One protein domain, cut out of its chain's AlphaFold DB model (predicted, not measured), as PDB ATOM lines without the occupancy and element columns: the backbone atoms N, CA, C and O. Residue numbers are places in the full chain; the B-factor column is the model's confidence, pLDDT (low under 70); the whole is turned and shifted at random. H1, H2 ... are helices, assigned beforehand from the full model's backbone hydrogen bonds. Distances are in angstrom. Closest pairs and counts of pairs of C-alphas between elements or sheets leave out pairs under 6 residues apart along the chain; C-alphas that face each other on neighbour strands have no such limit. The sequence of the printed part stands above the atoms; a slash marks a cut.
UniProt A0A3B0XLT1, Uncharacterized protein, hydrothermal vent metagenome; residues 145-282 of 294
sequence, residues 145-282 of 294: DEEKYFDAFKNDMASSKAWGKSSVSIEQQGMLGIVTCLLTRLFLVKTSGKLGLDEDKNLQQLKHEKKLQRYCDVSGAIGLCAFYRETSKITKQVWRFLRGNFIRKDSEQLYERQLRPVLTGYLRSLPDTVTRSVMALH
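This is residues 145 to 282 of the 294 residues of an uncharacterized protein of hydrothermal vent metagenome (UniProt A0A3B0XLT1). The longest helix, H2, and H3 make a wide, open V, joined at its point by residues 195 to 200, and the hairpin of H5 and H6 lies over the part near that point. H1 stands about perpendicular to H2 and comes close to it from inside the V, the short H4 folds back onto H3, and residues 275 to 282, which include most of H7, stick out free. The printed part has 138 residues with seven named helices, H1 to H7 in order along the chain, and no named strand; the class is all helix. The whole is only just loose, close to compact, with a radius of gyration of the C-alphas of 17.5 A, and flat, spanning 51 by 40 by 20 A.

H2, residues 167 to 194, is 40.7 A long from C-alpha 167 at (172.441, 147.949, 188.439) to C-alpha 194 at (198.779, 168.436, 211.695). H1 is residues 145 to 156, 15.1 A, and begins with C-alpha 145 at (173.558, 168.831, 203.200). H5 is residues 236 to 245, 14.2 A, and H6 is residues 252 to 269, 23.6 A, with a kink of 34 degrees near residue 259. H3 is residues 201 to 217, 23.9 A, and H4 is residues 224 to 227. H7, residues 273 to 280, ends with C-alpha 280 at (170.455, 182.635, 193.946).

H2 touches no helix. H1 is close to it but not clearly touching, with the C-alphas of Phe 153 and Gly 177 closest at 6.6 A; their lines are about perpendicular, at 77 degrees. H2 is near H5 and near H6. H5 and H6 form a helical hairpin and touch, H6 with residues 258 to 263 alone; the closest C-alphas, of Gln 237 and Val 262, are 6.6 A apart, at a shallow tilt of 16 degrees, opposite ways. H1 and H5 are close but not clearly touching, with the C-alphas of Asp 156 and Lys 236 closest at 5.9 A. H3 and H6 are near each other. H3 touches H4 with residues 208 to 215 alone; the closest C-alphas are those of Leu 212 and Ala 226, 5.3 A apart. H7 touches no helix. Each O i to N i+4 pair is within hydrogen-bond range in H1, H3, H5 and H7; in H2 it is 22 of 24, in H6 11 of 14, and H4 is too short for such a pair.

The C-alphas of Ser 166 and Asp 217 are the two farthest apart, at 51.8 A. The printed part has no cut. The link from H6 to H7 is tight, the other links are short, and no link is long. Residues 217 to 222 and 246 to 251 also stand free. The mean pLDDT of the printed part is 71.2; residues 196 to 233 and 266 to 282 are under 70, and H7 has a mean of 34.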
ATOM      1  N   ASP A 145     172.197 169.371 203.178       70.12
ATOM      2  CA  ASP A 145     173.558 168.831 203.200       70.12
ATOM      3  C   ASP A 145     173.713 167.601 202.310       70.12
ATOM      4  O   ASP A 145     174.747 167.429 201.665       70.12
ATOM      5  N   GLU A 146     172.679 166.760 202.267       73.44
ATOM      6  CA  GLU A 146     172.635 165.564 201.433       73.44
ATOM      7  C   GLU A 146     172.724 165.940 199.947       73.44
ATOM      8  O   GLU A 146     173.464 165.340 199.171       73.44
ATOM      9  N   GLU A 147     172.054 167.022 199.558       73.88
ATOM     10  CA  GLU A 147     172.112 167.558 198.200       73.88
ATOM     11  C   GLU A 147     173.517 168.048 197.844       73.88
ATOM     12  O   GLU A 147     174.002 167.807 196.739       73.88
ATOM     13  N   LYS A 148     174.246 168.630 198.807       72.50
ATOM     14  CA  LYS A 148     175.659 168.987 198.612       72.50
ATOM     15  C   LYS A 148     176.562 167.774 198.432       72.50
ATOM     16  O   LYS A 148     177.563 167.889 197.718       72.50
ATOM     17  N   TYR A 149     176.225 166.634 199.031       73.25
ATOM     18  CA  TYR A 149     176.904 165.380 198.728       73.25
ATOM     19  C   TYR A 149     176.625 164.935 197.287       73.25
ATOM     20  O   TYR A 149     177.576 164.676 196.548       73.25
ATOM     21  N   PHE A 150     175.362 164.922 196.851       75.44
ATOM     22  CA  PHE A 150     175.024 164.574 195.467       75.44
ATOM     23  C   PHE A 150     175.674 165.519 194.450       75.44
ATOM     24  O   PHE A 150     176.185 165.051 193.434       75.44
ATOM     25  N   ASP A 151     175.736 166.820 194.743       76.69
ATOM     26  CA  ASP A 151     176.457 167.807 193.937       76.69
ATOM     27  C   ASP A 151     177.949 167.471 193.839       76.69
ATOM     28  O   ASP A 151     178.524 167.500 192.748       76.69
ATOM     29  N   ALA A 152     178.594 167.160 194.967       73.69
ATOM     30  CA  ALA A 152     180.008 166.801 194.989       73.69
ATOM     31  C   ALA A 152     180.261 165.510 194.199       73.69
ATOM     32  O   ALA A 152     181.201 165.441 193.408       73.69
ATOM     33  N   PHE A 153     179.391 164.514 194.353       78.00
ATOM     34  CA  PHE A 153     179.482 163.253 193.632       78.00
ATOM     35  C   PHE A 153     179.290 163.435 192.122       78.00
ATOM     36  O   PHE A 153     180.162 163.076 191.328       78.00
ATOM     37  N   LYS A 154     178.190 164.062 191.701       77.50
ATOM     38  CA  LYS A 154     177.864 164.224 190.278       77.50
ATOM     39  C   LYS A 154     178.820 165.185 189.573       77.50
ATOM     40  O   LYS A 154     179.317 164.861 188.495       77.50
ATOM     41  N   ASN A 155     179.099 166.343 190.176       79.62
ATOM     42  CA  ASN A 155     179.793 167.443 189.500       79.62
ATOM     43  C   ASN A 155     181.282 167.526 189.851       79.62
ATOM     44  O   ASN A 155     182.114 167.677 188.954       79.62
ATOM     45  N   ASP A 156     181.650 167.443 191.133       76.88
ATOM     46  CA  ASP A 156     183.051 167.636 191.542       76.88
ATOM     47  C   ASP A 156     183.905 166.387 191.297       76.88
ATOM     48  O   ASP A 156     185.046 166.513 190.849       76.88
ATOM     49  N   MET A 157     183.331 165.199 191.507       74.94
ATOM     50  CA  MET A 157     183.937 163.906 191.163       74.94
ATOM     51  C   MET A 157     183.600 163.444 189.735       74.94
ATOM     52  O   MET A 157     183.984 162.343 189.351       74.94
ATOM     53  N   ALA A 158     182.885 164.261 188.948       75.94
ATOM     54  CA  ALA A 158     182.488 163.964 187.566       75.94
ATOM     55  C   ALA A 158     181.812 162.586 187.388       75.94
ATOM     56  O   ALA A 158     181.949 161.944 186.347       75.94
ATOM     57  N   SER A 159     181.079 162.125 188.406       77.94
ATOM     58  CA  SER A 159     180.448 160.800 188.443       77.94
ATOM     59  C   SER A 159     178.979 160.838 188.003       77.94
ATOM     60  O   SER A 159     178.166 160.037 188.450       77.94
ATOM     61  N   SER A 160     178.612 161.786 187.132       75.12
ATOM     62  CA  SER A 160     177.258 161.902 186.568       75.12
ATOM     63  C   SER A 160     176.931 160.824 185.532       75.12
ATOM     64  O   SER A 160     175.758 160.545 185.293       75.12
ATOM     65  N   LYS A 161     177.950 160.212 184.919       82.25
ATOM     66  CA  LYS A 161     177.793 159.089 183.991       82.25
ATOM     67  C   LYS A 161     178.072 157.776 184.707       82.25
ATOM     68  O   LYS A 161     179.084 157.650 185.399       82.25
ATOM     69  N   ALA A 162     177.187 156.807 184.494       83.31
ATOM     70  CA  ALA A 162     177.387 155.447 184.958       83.31
ATOM     71  C   ALA A 162     178.600 154.809 184.259       83.31
ATOM     72  O   ALA A 162     178.766 154.968 183.048       83.31
ATOM     73  N   TRP A 163     179.429 154.068 184.998       87.06
ATOM     74  CA  TRP A 163     180.548 153.302 184.424       87.06
ATOM     75  C   TRP A 163     180.088 152.087 183.608       87.06
ATOM     76  O   TRP A 163     180.820 151.595 182.754       87.06
ATOM     77  N   GLY A 164     178.859 151.634 183.839       87.38
ATOM     78  CA  GLY A 164     178.220 150.537 183.129       87.38
ATOM     79  C   GLY A 164     176.702 150.619 183.255       87.38
ATOM     80  O   GLY A 164     176.172 151.369 184.071       87.38
ATOM     81  N   LYS A 165     175.985 149.857 182.423       86.69
ATOM     82  CA  LYS A 165     174.511 149.883 182.369       86.69
ATOM     83  C   LYS A 165     173.832 148.992 183.414       86.69
ATOM     84  O   LYS A 165     172.633 149.124 183.623       86.69
ATOM     85  N   SER A 166     174.559 148.053 184.024       89.06
ATOM     86  CA  SER A 166     173.985 147.138 185.014       89.06
ATOM     87  C   SER A 166     173.774 147.841 186.357       89.06
ATOM     88  O   SER A 166     174.589 148.673 186.761       89.06
ATOM     89  N   SER A 167     172.718 147.458 187.080       85.94
ATOM     90  CA  SER A 167     172.441 147.949 188.439       85.94
ATOM     91  C   SER A 167     173.640 147.763 189.370       85.94
ATOM     92  O   SER A 167     174.021 148.697 190.067       85.94
ATOM     93  N   VAL A 168     174.312 146.610 189.283       89.12
ATOM     94  CA  VAL A 168     175.540 146.308 190.036       89.12
ATOM     95  C   VAL A 168     176.650 147.317 189.734       89.12
ATOM     96  O   VAL A 168     177.303 147.795 190.653       89.12
ATOM     97  N   SER A 169     176.870 147.678 188.465       89.19
ATOM     98  CA  SER A 169     177.916 148.646 188.116       89.19
ATOM     99  C   SER A 169     177.622 150.037 188.677       89.19
ATOM    100  O   SER A 169     178.549 150.713 189.124       89.19
ATOM    101  N   ILE A 170     176.356 150.461 188.660       87.50
ATOM    102  CA  ILE A 170     175.922 151.756 189.198       87.50
ATOM    103  C   ILE A 170     176.030 151.755 190.731       87.50
ATOM    104  O   ILE A 170     176.531 152.715 191.314       87.50
ATOM    105  N   GLU A 171     175.622 150.665 191.383       88.19
ATOM    106  CA  GLU A 171     175.723 150.485 192.834       88.19
ATOM    107  C   GLU A 171     177.185 150.526 193.300       88.19
ATOM    108  O   GLU A 171     177.518 151.279 194.213       88.19
ATOM    109  N   GLN A 172     178.086 149.809 192.618       90.06
ATOM    110  CA  GLN A 172     179.525 149.824 192.914       90.06
ATOM    111  C   GLN A 172     180.138 151.219 192.744       90.06
ATOM    112  O   GLN A 172     180.912 151.663 193.593       90.06
ATOM    113  N   GLN A 173     179.762 151.950 191.690       89.44
ATOM    114  CA  GLN A 173     180.195 153.335 191.501       89.44
ATOM    115  C   GLN A 173     179.707 154.241 192.646       89.44
ATOM    116  O   GLN A 173     180.473 155.068 193.149       89.44
ATOM    117  N   GLY A 174     178.457 154.069 193.086       87.38
ATOM    118  CA  GLY A 174     177.906 154.770 194.245       87.38
ATOM    119  C   GLY A 174     178.683 154.466 195.529       87.38
ATOM    120  O   GLY A 174     179.141 155.395 196.197       87.38
ATOM    121  N   MET A 175     178.910 153.185 195.831       88.75
ATOM    122  CA  MET A 175     179.667 152.733 197.007       88.75
ATOM    123  C   MET A 175     181.095 153.290 197.019       88.75
ATOM    124  O   MET A 175     181.551 153.817 198.036       88.75
ATOM    125  N   LEU A 176     181.798 153.258 195.883       89.56
ATOM    126  CA  LEU A 176     183.139 153.838 195.768       89.56
ATOM    127  C   LEU A 176     183.133 155.356 195.968       89.56
ATOM    128  O   LEU A 176     184.055 155.891 196.586       89.56
ATOM    129  N   GLY A 177     182.090 156.057 195.518       86.81
ATOM    130  CA  GLY A 177     181.902 157.480 195.807       86.81
ATOM    131  C   GLY A 177     181.748 157.780 197.293       86.81
ATOM    132  O   GLY A 177     182.384 158.708 197.801       86.81
ATOM    133  N   ILE A 178     180.952 156.965 197.990       86.50
ATOM    134  CA  ILE A 178     180.747 157.049 199.441       86.50
ATOM    135  C   ILE A 178     182.078 156.863 200.168       86.50
ATOM    136  O   ILE A 178     182.489 157.737 200.935       86.50
ATOM    137  N   VAL A 179     182.790 155.771 199.870       89.06
ATOM    138  CA  VAL A 179     184.102 155.461 200.455       89.06
ATOM    139  C   VAL A 179     185.100 156.586 200.181       89.06
ATOM    140  O   VAL A 179     185.784 157.046 201.093       89.06
ATOM    141  N   THR A 180     185.144 157.100 198.953       88.06
ATOM    142  CA  THR A 180     186.051 158.189 198.565       88.06
ATOM    143  C   THR A 180     185.763 159.474 199.343       88.06
ATOM    144  O   THR A 180     186.687 160.127 199.838       88.06
ATOM    145  N   CYS A 181     184.488 159.835 199.517       83.25
ATOM    146  CA  CYS A 181     184.093 160.994 200.318       83.25
ATOM    147  C   CYS A 181     184.445 160.817 201.796       83.25
ATOM    148  O   CYS A 181     185.008 161.730 202.400       83.25
ATOM    149  N   LEU A 182     184.169 159.641 202.359       85.06
ATOM    150  CA  LEU A 182     184.508 159.278 203.732       85.06
ATOM    151  C   LEU A 182     186.009 159.375 204.003       85.06
ATOM    152  O   LEU A 182     186.434 160.082 204.917       85.06
ATOM    153  N   LEU A 183     186.820 158.718 203.175       88.44
ATOM    154  CA  LEU A 183     188.274 158.724 203.312       88.44
ATOM    155  C   LEU A 183     188.846 160.131 203.145       88.44
ATOM    156  O   LEU A 183     189.739 160.518 203.892       88.44
ATOM    157  N   THR A 184     188.290 160.934 202.238       86.12
ATOM    158  CA  THR A 184     188.720 162.327 202.057       86.12
ATOM    159  C   THR A 184     188.358 163.193 203.262       86.12
ATOM    160  O   THR A 184     189.164 164.020 203.683       86.12
ATOM    161  N   ARG A 185     187.183 162.992 203.875       82.69
ATOM    162  CA  ARG A 185     186.825 163.663 205.135       82.69
ATOM    163  C   ARG A 185     187.784 163.288 206.257       82.69
ATOM    164  O   ARG A 185     188.298 164.185 206.918       82.69
ATOM    165  N   LEU A 186     188.059 161.998 206.438       85.62
ATOM    166  CA  LEU A 186     188.998 161.515 207.453       85.62
ATOM    167  C   LEU A 186     190.415 162.049 207.216       85.62
ATOM    168  O   LEU A 186     191.070 162.496 208.156       85.62
ATOM    169  N   PHE A 187     190.862 162.064 205.959       87.00
ATOM    170  CA  PHE A 187     192.130 162.661 205.555       87.00
ATOM    171  C   PHE A 187     192.197 164.142 205.933       87.00
ATOM    172  O   PHE A 187     193.180 164.564 206.539       87.00
ATOM    173  N   LEU A 188     191.157 164.922 205.630       82.75
ATOM    174  CA  LEU A 188     191.108 166.340 205.978       82.75
ATOM    175  C   LEU A 188     191.114 166.555 207.491       82.75
ATOM    176  O   LEU A 188     191.903 167.361 207.957       82.75
ATOM    177  N   VAL A 189     190.316 165.813 208.262       80.12
ATOM    178  CA  VAL A 189     190.311 165.921 209.734       80.12
ATOM    179  C   VAL A 189     191.702 165.625 210.304       80.12
ATOM    180  O   VAL A 189     192.231 166.407 211.087       80.12
ATOM    181  N   LYS A 190     192.339 164.537 209.858       82.75
ATOM    182  CA  LYS A 190     193.680 164.150 210.317       82.75
ATOM    183  C   LYS A 190     194.757 165.159 209.908       82.75
ATOM    184  O   LYS A 190     195.703 165.377 210.658       82.75
ATOM    185  N   THR A 191     194.649 165.733 208.712       81.50
ATOM    186  CA  THR A 191     195.678 166.619 208.151       81.50
ATOM    187  C   THR A 191     195.512 168.058 208.632       81.50
ATOM    188  O   THR A 191     196.515 168.714 208.881       81.50
ATOM    189  N   SER A 192     194.284 168.537 208.849       76.12
ATOM    190  CA  SER A 192     194.019 169.867 209.415       76.12
ATOM    191  C   SER A 192     194.637 170.044 210.800       76.12
ATOM    192  O   SER A 192     195.271 171.071 211.035       76.12
ATOM    193  N   GLY A 193     194.539 169.024 211.663       71.75
ATOM    194  CA  GLY A 193     195.184 169.048 212.978       71.75
ATOM    195  C   GLY A 193     196.713 169.107 212.891       71.75
ATOM    196  O   GLY A 193     197.344 169.842 213.639       71.75
ATOM    197  N   LYS A 194     197.321 168.396 211.927       76.56
ATOM    198  CA  LYS A 194     198.779 168.436 211.695       76.56
ATOM    199  C   LYS A 194     199.261 169.769 211.123       76.56
ATOM    200  O   LYS A 194     200.310 170.253 211.513       76.56
ATOM    201  N   LEU A 195     198.483 170.366 210.221       73.81
ATOM    202  CA  LEU A 195     198.793 171.649 209.577       73.81
ATOM    203  C   LEU A 195     198.480 172.869 210.470       73.81
ATOM    204  O   LEU A 195     198.537 174.005 209.992       73.81
ATOM    205  N   GLY A 196     198.073 172.656 211.729       67.12
ATOM    206  CA  GLY A 196     197.707 173.726 212.662       67.12
ATOM    207  C   GLY A 196     196.510 174.568 212.205       67.12
ATOM    208  O   GLY A 196     196.356 175.712 212.624       67.12
ATOM    209  N   LEU A 197     195.653 174.039 211.323       64.94
ATOM    210  CA  LEU A 197     194.495 174.776 210.798       64.94
ATOM    211  C   LEU A 197     193.380 174.950 211.839       64.94
ATOM    212  O   LEU A 197     192.532 175.829 211.685       64.94
ATOM    213  N   ASP A 198     193.404 174.144 212.900       56.38
ATOM    214  CA  ASP A 198     192.485 174.245 214.036       56.38
ATOM    215  C   ASP A 198     192.857 175.404 214.988       56.38
ATOM    216  O   ASP A 198     192.013 175.881 215.751       56.38
ATOM    217  N   GLU A 199     194.102 175.893 214.927       49.47
ATOM    218  CA  GLU A 199     194.603 177.001 215.755       49.47
ATOM    219  C   GLU A 199     194.305 178.386 215.175       49.47
ATOM    220  O   GLU A 199     194.385 179.382 215.896       49.47
ATOM    221  N   ASP A 200     193.848 178.469 213.921       52.19
ATOM    222  CA  ASP A 200     193.378 179.710 213.287       52.19
ATOM    223  C   ASP A 200     191.961 180.085 213.795       52.19
ATOM    224  O   ASP A 200     191.038 180.420 213.043       52.19
ATOM    225  N   LYS A 201     191.775 179.979 215.123       49.84
ATOM    226  CA  LYS A 201     190.552 180.260 215.888       49.84
ATOM    227  C   LYS A 201     190.009 181.645 215.560       49.84
ATOM    228  O   LYS A 201     188.800 181.790 215.412       49.84
ATOM    229  N   ASN A 202     190.901 182.610 215.336       49.66
ATOM    230  CA  ASN A 202     190.562 183.982 214.975       49.66
ATOM    231  C   ASN A 202     189.758 184.060 213.670       49.66
ATOM    232  O   ASN A 202     188.743 184.746 213.617       49.66
ATOM    233  N   LEU A 203     190.137 183.324 212.618       51.88
ATOM    234  CA  LEU A 203     189.431 183.400 211.337       51.88
ATOM    235  C   LEU A 203     188.053 182.722 211.397       51.88
ATOM    236  O   LEU A 203     187.101 183.199 210.774       51.88
ATOM    237  N   GLN A 204     187.926 181.619 212.141       51.12
ATOM    238  CA  GLN A 204     186.632 180.959 212.342       51.12
ATOM    239  C   GLN A 204     185.713 181.741 213.294       51.12
ATOM    240  O   GLN A 204     184.514 181.829 213.025       51.12
ATOM    241  N   GLN A 205     186.253 182.351 214.355       53.66
ATOM    242  CA  GLN A 205     185.512 183.208 215.291       53.66
ATOM    243  C   GLN A 205     185.016 184.490 214.621       53.66
ATOM    244  O   GLN A 205     183.813 184.729 214.631       53.66
ATOM    245  N   LEU A 206     185.877 185.230 213.913       56.97
ATOM    246  CA  LEU A 206     185.488 186.452 213.186       56.97
ATOM    247  C   LEU A 206     184.386 186.196 212.146       56.97
ATOM    248  O   LEU A 206     183.564 187.060 211.842       56.97
ATOM    249  N   LYS A 207     184.348 184.992 211.571       57.12
ATOM    250  CA  LYS A 207     183.264 184.571 210.677       57.12
ATOM    251  C   LYS A 207     181.999 184.190 211.415       57.12
ATOM    252  O   LYS A 207     180.916 184.456 210.907       57.12
ATOM    253  N   HIS A 208     182.126 183.533 212.562       56.22
ATOM    254  CA  HIS A 208     180.990 183.204 213.408       56.22
ATOM    255  C   HIS A 208     180.306 184.477 213.901       56.22
ATOM    256  O   HIS A 208     179.091 184.560 213.798       56.22
ATOM    257  N   GLU A 209     181.080 185.481 214.306       58.12
ATOM    258  CA  GLU A 209     180.600 186.810 214.690       58.12
ATOM    259  C   GLU A 209     179.903 187.511 213.521       58.12
ATOM    260  O   GLU A 209     178.753 187.908 213.658       58.12
ATOM    261  N   LYS A 210     180.512 187.553 212.325       62.56
ATOM    262  CA  LYS A 210     179.859 188.109 211.119       62.56
ATOM    263  C   LYS A 210     178.595 187.354 210.706       62.56
ATOM    264  O   LYS A 210     177.657 187.954 210.185       62.56
ATOM    265  N   LYS A 211     178.582 186.031 210.890       60.00
ATOM    266  CA  LYS A 211     177.423 185.178 210.626       60.00
ATOM    267  C   LYS A 211     176.322 185.526 211.624       60.00
ATOM    268  O   LYS A 211     175.263 185.942 211.184       60.00
ATOM    269  N   LEU A 212     176.594 185.434 212.926       57.44
ATOM    270  CA  LEU A 212     175.686 185.813 214.016       57.44
ATOM    271  C   LEU A 212     175.102 187.208 213.811       57.44
ATOM    272  O   LEU A 212     173.887 187.329 213.769       57.44
ATOM    273  N   GLN A 213     175.949 188.214 213.588       59.75
ATOM    274  CA  GLN A 213     175.528 189.599 213.386       59.75
ATOM    275  C   GLN A 213     174.515 189.714 212.241       59.75
ATOM    276  O   GLN A 213     173.441 190.261 212.429       59.75
ATOM    277  N   ARG A 214     174.764 189.058 211.100       58.22
ATOM    278  CA  ARG A 214     173.814 189.055 209.977       58.22
ATOM    279  C   ARG A 214     172.557 188.215 210.197       58.22
ATOM    280  O   ARG A 214     171.537 188.520 209.593       58.22
ATOM    281  N   TYR A 215     172.619 187.147 210.995       60.81
ATOM    282  CA  TYR A 215     171.415 186.410 211.401       60.81
ATOM    283  C   TYR A 215     170.557 187.265 212.342       60.81
ATOM    284  O   TYR A 215     169.342 187.232 212.212       60.81
ATOM    285  N   CYS A 216     171.172 188.070 213.213       54.38
ATOM    286  CA  CYS A 216     170.471 189.062 214.028       54.38
ATOM    287  C   CYS A 216     169.902 190.221 213.187       54.38
ATOM    288  O   CYS A 216     168.838 190.735 213.512       54.38
ATOM    289  N   ASP A 217     170.575 190.610 212.096       56.81
ATOM    290  CA  ASP A 217     170.119 191.691 211.208       56.81
ATOM    291  C   ASP A 217     168.956 191.270 210.278       56.81
ATOM    292  O   ASP A 217     168.225 192.120 209.767       56.81
ATOM    293  N   VAL A 218     168.773 189.965 210.025       57.50
ATOM    294  CA  VAL A 218     167.719 189.422 209.150       57.50
ATOM    295  C   VAL A 218     166.638 188.750 209.995       57.50
ATOM    296  O   VAL A 218     166.742 187.571 210.322       57.50
ATOM    297  N   SER A 219     165.565 189.490 210.285       52.28
ATOM    298  CA  SER A 219     164.383 188.957 210.976       52.28
ATOM    299  C   SER A 219     163.826 187.708 210.271       52.28
ATOM    300  O   SER A 219     163.577 187.723 209.060       52.28
ATOM    301  N   GLY A 220     163.614 186.625 211.028       53.56
ATOM    302  CA  GLY A 220     163.021 185.374 210.530       53.56
ATOM    303  C   GLY A 220     164.025 184.346 210.001       53.56
ATOM    304  O   GLY A 220     163.662 183.452 209.232       53.56
ATOM    305  N   ALA A 221     165.299 184.460 210.370       58.03
ATOM    306  CA  ALA A 221     166.277 183.422 210.090       58.03
ATOM    307  C   ALA A 221     166.229 182.311 211.146       58.03
ATOM    308  O   ALA A 221     165.949 182.551 212.311       58.03
ATOM    309  N   ILE A 222     166.527 181.071 210.741       62.56
ATOM    310  CA  ILE A 222     166.664 179.962 211.693       62.56
ATOM    311  C   ILE A 222     167.863 180.288 212.596       62.56
ATOM    312  O   ILE A 222     169.003 180.076 212.176       62.56
ATOM    313  N   GLY A 223     167.637 180.791 213.813       60.72
ATOM    314  CA  GLY A 223     168.704 181.241 214.720       60.72
ATOM    315  C   GLY A 223     169.773 180.167 214.969       60.72
ATOM    316  O   GLY A 223     170.974 180.443 214.996       60.72
ATOM    317  N   LEU A 224     169.360 178.894 214.986       66.38
ATOM    318  CA  LEU A 224     170.239 177.725 215.109       66.38
ATOM    319  C   LEU A 224     171.270 177.588 213.971       66.38
ATOM    320  O   LEU A 224     172.356 177.033 214.175       66.38
ATOM    321  N   CYS A 225     170.997 178.133 212.781       65.50
ATOM    322  CA  CYS A 225     171.953 178.134 211.674       65.50
ATOM    323  C   CYS A 225     173.219 178.928 211.995       65.50
ATOM    324  O   CYS A 225     174.282 178.581 211.468       65.50
ATOM    325  N   ALA A 226     173.145 179.947 212.855       60.19
ATOM    326  CA  ALA A 226     174.298 180.741 213.266       60.19
ATOM    327  C   ALA A 226     175.331 179.900 214.042       60.19
ATOM    328  O   ALA A 226     176.538 180.065 213.843       60.19
ATOM    329  N   PHE A 227     174.863 178.930 214.833       61.53
ATOM    330  CA  PHE A 227     175.688 178.086 215.702       61.53
ATOM    331  C   PHE A 227     176.309 176.875 214.999       61.53
ATOM    332  O   PHE A 227     177.265 176.288 215.508       61.53
ATOM    333  N   TYR A 228     175.830 176.514 213.807       64.31
ATOM    334  CA  TYR A 228     176.385 175.385 213.066       64.31
ATOM    335  C   TYR A 228     177.650 175.768 212.283       64.31
ATOM    336  O   TYR A 228     177.621 176.664 211.428       64.31
ATOM    337  N   ARG A 229     178.752 175.058 212.558       60.19
ATOM    338  CA  ARG A 229     180.110 175.383 212.079       60.19
ATOM    339  C   ARG A 229     180.625 174.468 210.966       60.19
ATOM    340  O   ARG A 229     181.477 174.885 210.187       60.19
ATOM    341  N   GLU A 230     180.101 173.251 210.858       60.38
ATOM    342  CA  GLU A 230     180.657 172.256 209.939       60.38
ATOM    343  C   GLU A 230     180.286 172.542 208.477       60.38
ATOM    344  O   GLU A 230     179.178 172.971 208.143       60.38
ATOM    345  N   THR A 231     181.226 172.278 207.571       60.44
ATOM    346  CA  THR A 231     180.991 172.424 206.132       60.44
ATOM    347  C   THR A 231     180.510 171.110 205.533       60.44
ATOM    348  O   THR A 231     181.198 170.087 205.567       60.44
ATOM    349  N   SER A 232     179.344 171.140 204.898       59.47
ATOM    350  CA  SER A 232     178.734 169.952 204.288       59.47
ATOM    351  C   SER A 232     179.417 169.529 202.981       59.47
ATOM    352  O   SER A 232     179.293 168.384 202.560       59.47
ATOM    353  N   LYS A 233     180.242 170.402 202.383       67.62
ATOM    354  CA  LYS A 233     180.906 170.172 201.092       67.62
ATOM    355  C   LYS A 233     182.434 170.069 201.204       67.62
ATOM    356  O   LYS A 233     183.069 170.923 201.816       67.62
ATOM    357  N   ILE A 234     183.017 169.065 200.543       75.75
ATOM    358  CA  ILE A 234     184.462 168.978 200.279       75.75
ATOM    359  C   ILE A 234     184.788 169.867 199.079       75.75
ATOM    360  O   ILE A 234     184.088 169.850 198.067       75.75
ATOM    361  N   THR A 235     185.843 170.668 199.185       77.00
ATOM    362  CA  THR A 235     186.191 171.643 198.149       77.00
ATOM    363  C   THR A 235     186.724 170.938 196.899       77.00
ATOM    364  O   THR A 235     187.496 169.982 196.982       77.00
ATOM    365  N   LYS A 236     186.387 171.455 195.711       80.44
ATOM    366  CA  LYS A 236     186.924 170.947 194.436       80.44
ATOM    367  C   LYS A 236     188.453 171.002 194.371       80.44
ATOM    368  O   LYS A 236     189.074 170.206 193.672       80.44
ATOM    369  N   GLN A 237     189.066 171.934 195.095       83.12
ATOM    370  CA  GLN A 237     190.517 172.070 195.126       83.12
ATOM    371  C   GLN A 237     191.182 170.941 195.919       83.12
ATOM    372  O   GLN A 237     192.243 170.482 195.511       83.12
ATOM    373  N   VAL A 238     190.535 170.419 196.971       85.31
ATOM    374  CA  VAL A 238     190.999 169.199 197.656       85.31
ATOM    375  C   VAL A 238     190.990 168.019 196.687       85.31
ATOM    376  O   VAL A 238     191.992 167.322 196.559       85.31
ATOM    377  N   TRP A 239     189.904 167.841 195.929       85.50
ATOM    378  CA  TRP A 239     189.821 166.780 194.922       85.50
ATOM    379  C   TRP A 239     190.896 166.903 193.838       85.50
ATOM    380  O   TRP A 239     191.521 165.914 193.462       85.50
ATOM    381  N   ARG A 240     191.167 168.124 193.361       87.00
ATOM    382  CA  ARG A 240     192.250 168.395 192.402       87.00
ATOM    383  C   ARG A 240     193.630 168.120 192.988       87.00
ATOM    384  O   ARG A 240     194.460 167.545 192.289       87.00
ATOM    385  N   PHE A 241     193.862 168.496 194.245       90.06
ATOM    386  CA  PHE A 241     195.105 168.201 194.950       90.06
ATOM    387  C   PHE A 241     195.338 166.689 195.034       90.06
ATOM    388  O   PHE A 241     196.404 166.228 194.631       90.06
ATOM    389  N   LEU A 242     194.336 165.926 195.482       89.62
ATOM    390  CA  LEU A 242     194.428 164.469 195.579       89.62
ATOM    391  C   LEU A 242     194.669 163.837 194.207       89.62
ATOM    392  O   LEU A 242     195.586 163.039 194.053       89.62
ATOM    393  N   ARG A 243     193.920 164.259 193.181       87.81
ATOM    394  CA  ARG A 243     194.103 163.770 191.806       87.81
ATOM    395  C   ARG A 243     195.506 164.061 191.265       87.81
ATOM    396  O   ARG A 243     196.111 163.189 190.653       87.81
ATOM    397  N   GLY A 244     196.020 165.274 191.471       89.56
ATOM    398  CA  GLY A 244     197.333 165.692 190.966       89.56
ATOM    399  C   GLY A 244     198.519 165.080 191.716       89.56
ATOM    400  O   GLY A 244     199.631 165.072 191.193       89.56
ATOM    401  N   ASN A 245     198.294 164.566 192.927       90.44
ATOM    402  CA  ASN A 245     199.336 164.000 193.781       90.44
ATOM    403  C   ASN A 245     199.124 162.511 194.090       90.44
ATOM    404  O   ASN A 245     199.845 161.976 194.920       90.44
ATOM    405  N   PHE A 246     198.193 161.833 193.413       86.12
ATOM    406  CA  PHE A 246     197.787 160.461 193.739       86.12
ATOM    407  C   PHE A 246     198.947 159.450 193.760       86.12
ATOM    408  O   PHE A 246     198.963 158.544 194.582       86.12
ATOM    409  N   ILE A 247     199.931 159.620 192.870       90.56
ATOM    410  CA  ILE A 247     201.104 158.733 192.752       90.56
ATOM    411  C   ILE A 247     202.255 159.185 193.671       90.56
ATOM    412  O   ILE A 247     203.198 158.437 193.922       90.56
ATOM    413  N   ARG A 248     202.224 160.428 194.167       89.25
ATOM    414  CA  ARG A 248     203.323 160.973 194.969       89.25
ATOM    415  C   ARG A 248     203.282 160.398 196.381       89.25
ATOM    416  O   ARG A 248     202.214 160.241 196.961       89.25
ATOM    417  N   LYS A 249     204.465 160.151 196.948       89.12
ATOM    418  CA  LYS A 249     204.598 159.762 198.354       89.12
ATOM    419  C   LYS A 249     204.076 160.882 199.253       89.12
ATOM    420  O   LYS A 249     204.336 162.059 198.989       89.12
ATOM    421  N   ASP A 250     203.359 160.512 200.306       85.94
ATOM    422  CA  ASP A 250     202.897 161.470 201.294       85.94
ATOM    423  C   ASP A 250     204.080 162.092 202.045       85.94
ATOM    424  O   ASP A 250     205.042 161.421 202.422       85.94
ATOM    425  N   SER A 251     204.024 163.409 202.239       89.31
ATOM    426  CA  SER A 251     204.966 164.122 203.093       89.31
ATOM    427  C   SER A 251     204.325 165.379 203.663       89.31
ATOM    428  O   SER A 251     203.478 166.016 203.034       89.31
ATOM    429  N   GLU A 252     204.749 165.756 204.863       86.31
ATOM    430  CA  GLU A 252     204.271 166.969 205.524       86.31
ATOM    431  C   GLU A 252     204.594 168.222 204.702       86.31
ATOM    432  O   GLU A 252     203.728 169.066 204.487       86.31
ATOM    433  N   GLN A 253     205.788 168.272 204.106       88.94
ATOM    434  CA  GLN A 253     206.199 169.358 203.218       88.94
ATOM    435  C   GLN A 253     205.289 169.496 201.985       88.94
ATOM    436  O   GLN A 253     205.023 170.612 201.533       88.94
ATOM    437  N   LEU A 254     204.796 168.383 201.424       89.25
ATOM    438  CA  LEU A 254     203.840 168.421 200.315       89.25
ATOM    439  C   LEU A 254     202.522 169.066 200.756       89.25
ATOM    440  O   LEU A 254     201.993 169.923 200.042       89.25
ATOM    441  N   TYR A 255     202.011 168.679 201.926       90.25
ATOM    442  CA  TYR A 255     200.768 169.216 202.468       90.25
ATOM    443  C   TYR A 255     200.898 170.693 202.840       90.25
ATOM    444  O   TYR A 255     200.066 171.489 202.414       90.25
ATOM    445  N   GLU A 256     201.964 171.085 203.531       87.50
ATOM    446  CA  GLU A 256     202.247 172.482 203.874       87.50
ATOM    447  C   GLU A 256     202.364 173.367 202.630       87.50
ATOM    448  O   GLU A 256     201.789 174.450 202.565       87.50
ATOM    449  N   ARG A 257     203.053 172.893 201.587       88.75
ATOM    450  CA  ARG A 257     203.291 173.700 200.384       88.75
ATOM    451  C   ARG A 257     202.086 173.783 199.451       88.75
ATOM    452  O   ARG A 257     201.914 174.796 198.781       88.75
ATOM    453  N   GLN A 258     201.298 172.714 199.327       89.00
ATOM    454  CA  GLN A 258     200.256 172.622 198.292       89.00
ATOM    455  C   GLN A 258     198.840 172.513 198.852       89.00
ATOM    456  O   GLN A 258     197.922 173.090 198.274       89.00
ATOM    457  N   LEU A 259     198.640 171.799 199.960       86.88
ATOM    458  CA  LEU A 259     197.308 171.591 200.527       86.88
ATOM    459  C   LEU A 259     196.911 172.723 201.481       86.88
ATOM    460  O   LEU A 259     195.797 173.233 201.374       86.88
ATOM    461  N   ARG A 260     197.807 173.167 202.369       85.00
ATOM    462  CA  ARG A 260     197.528 174.251 203.322       85.00
ATOM    463  C   ARG A 260     197.097 175.543 202.623       85.00
ATOM    464  O   ARG A 260     196.037 176.046 202.985       85.00
ATOM    465  N   PRO A 261     197.771 176.045 201.567       84.88
ATOM    466  CA  PRO A 261     197.334 177.264 200.890       84.88
ATOM    467  C   PRO A 261     195.976 177.097 200.208       84.88
ATOM    468  O   PRO A 261     195.198 178.043 200.149       84.88
ATOM    469  N   VAL A 262     195.657 175.889 199.733       81.56
ATOM    470  CA  VAL A 262     194.344 175.563 199.166       81.56
ATOM    471  C   VAL A 262     193.257 175.586 200.239       81.56
ATOM    472  O   VAL A 262     192.186 176.147 200.006       81.56
ATOM    473  N   LEU A 263     193.515 174.998 201.409       76.69
ATOM    474  CA  LEU A 263     192.570 174.964 202.523       76.69
ATOM    475  C   LEU A 263     192.389 176.355 203.132       76.69
ATOM    476  O   LEU A 263     191.260 176.826 203.227       76.69
ATOM    477  N   THR A 264     193.475 177.058 203.450       74.81
ATOM    478  CA  THR A 264     193.442 178.438 203.948       74.81
ATOM    479  C   THR A 264     192.858 179.389 202.909       74.81
ATOM    480  O   THR A 264     192.073 180.265 203.256       74.81
ATOM    481  N   GLY A 265     193.184 179.204 201.630       70.44
ATOM    482  CA  GLY A 265     192.626 179.959 200.514       70.44
ATOM    483  C   GLY A 265     191.125 179.751 200.399       70.44
ATOM    484  O   GLY A 265     190.404 180.731 200.379       70.44
ATOM    485  N   TYR A 266     190.635 178.510 200.433       64.19
ATOM    486  CA  TYR A 266     189.198 178.223 200.457       64.19
ATOM    487  C   TYR A 266     188.516 178.789 201.704       64.19
ATOM    488  O   TYR A 266     187.428 179.351 201.614       64.19
ATOM    489  N   LEU A 267     189.164 178.696 202.868       61.47
ATOM    490  CA  LEU A 267     188.676 179.337 204.079       61.47
ATOM    491  C   LEU A 267     188.606 180.858 203.880       61.47
ATOM    492  O   LEU A 267     187.576 181.437 204.178       61.47
ATOM    493  N   ARG A 268     189.606 181.530 203.315       58.34
ATOM    494  CA  ARG A 268     189.581 182.988 203.072       58.34
ATOM    495  C   ARG A 268     188.636 183.408 201.944       58.34
ATOM    496  O   ARG A 268     188.031 184.469 202.024       58.34
ATOM    497  N   SER A 269     188.530 182.587 200.904       46.00
ATOM    498  CA  SER A 269     187.857 182.879 199.642       46.00
ATOM    499  C   SER A 269     186.440 182.365 199.582       46.00
ATOM    500  O   SER A 269     185.804 182.624 198.570       46.00
ATOM    501  N   LEU A 270     185.962 181.592 200.567       46.66
ATOM    502  CA  LEU A 270     184.534 181.401 200.779       46.66
ATOM    503  C   LEU A 270     183.951 182.815 200.847       46.66
ATOM    504  O   LEU A 270     184.129 183.480 201.872       46.66
ATOM    505  N   PRO A 271     183.253 183.293 199.797       40.41
ATOM    506  CA  PRO A 271     182.322 184.378 200.005       40.41
ATOM    507  C   PRO A 271     181.305 183.866 201.033       40.41
ATOM    508  O   PRO A 271     181.284 182.686 201.400       40.41
ATOM    509  N   ASP A 272     180.389 184.711 201.456       43.12
ATOM    510  CA  ASP A 272     179.151 184.251 202.068       43.12
ATOM    511  C   ASP A 272     178.341 183.404 201.044       43.12
ATOM    512  O   ASP A 272     177.312 183.816 200.528       43.12
ATOM    513  N   THR A 273     178.829 182.233 200.623       36.25
ATOM    514  CA  THR A 273     178.264 181.359 199.579       36.25
ATOM    515  C   THR A 273     177.387 180.265 200.144       36.25
ATOM    516  O   THR A 273     176.718 179.586 199.369       36.25
ATOM    517  N   VAL A 274     177.265 180.168 201.471       38.78
ATOM    518  CA  VAL A 274     175.974 179.734 202.014       38.78
ATOM    519  C   VAL A 274     174.910 180.729 201.530       38.78
ATOM    520  O   VAL A 274     173.876 180.310 201.041       38.78
ATOM    521  N   THR A 275     175.216 182.027 201.467       39.00
ATOM    522  CA  THR A 275     174.270 183.087 201.090       39.00
ATOM    523  C   THR A 275     174.072 183.265 199.582       39.00
ATOM    524  O   THR A 275     172.945 183.488 199.164       39.00
ATOM    525  N   ARG A 276     175.079 183.084 198.710       31.22
ATOM    526  CA  ARG A 276     174.818 183.084 197.247       31.22
ATOM    527  C   ARG A 276     174.037 181.861 196.775       31.22
ATOM    528  O   ARG A 276     173.230 182.007 195.872       31.22
ATOM    529  N   SER A 277     174.192 180.690 197.397       34.19
ATOM    530  CA  SER A 277     173.257 179.588 197.145       34.19
ATOM    531  C   SER A 277     171.888 179.856 197.777       34.19
ATOM    532  O   SER A 277     170.890 179.568 197.139       34.19
ATOM    533  N   VAL A 278     171.807 180.474 198.958       36.06
ATOM    534  CA  VAL A 278     170.521 180.768 199.621       36.06
ATOM    535  C   VAL A 278     169.728 181.905 198.946       36.06
ATOM    536  O   VAL A 278     168.504 181.855 198.949       36.06
ATOM    537  N   MET A 279     170.374 182.881 198.297       29.00
ATOM    538  CA  MET A 279     169.690 183.925 197.512       29.00
ATOM    539  C   MET A 279     169.562 183.593 196.017       29.00
ATOM    540  O   MET A 279     168.525 183.887 195.434       29.00
ATOM    541  N   ALA A 280     170.551 182.952 195.378       27.78
ATOM    542  CA  ALA A 280     170.455 182.635 193.946       27.78
ATOM    543  C   ALA A 280     169.658 181.351 193.650       27.78
ATOM    544  O   ALA A 280     169.068 181.263 192.580       27.78
ATOM    545  N   LEU A 281     169.559 180.383 194.577       34.03
ATOM    546  CA  LEU A 281     168.715 179.182 194.385       34.03
ATOM    547  C   LEU A 281     167.269 179.367 194.872       34.03
ATOM    548  O   LEU A 281     166.468 178.441 194.797       34.03
ATOM    549  N   HIS A 282     166.910 180.565 195.338       33.44
ATOM    550  CA  HIS A 282     165.511 180.975 195.495       33.44
ATOM    551  C   HIS A 282     164.987 181.785 194.302       33.44
ATOM    552  O   HIS A 282     163.789 182.038 194.233       33.44
TER     553      HIS A 282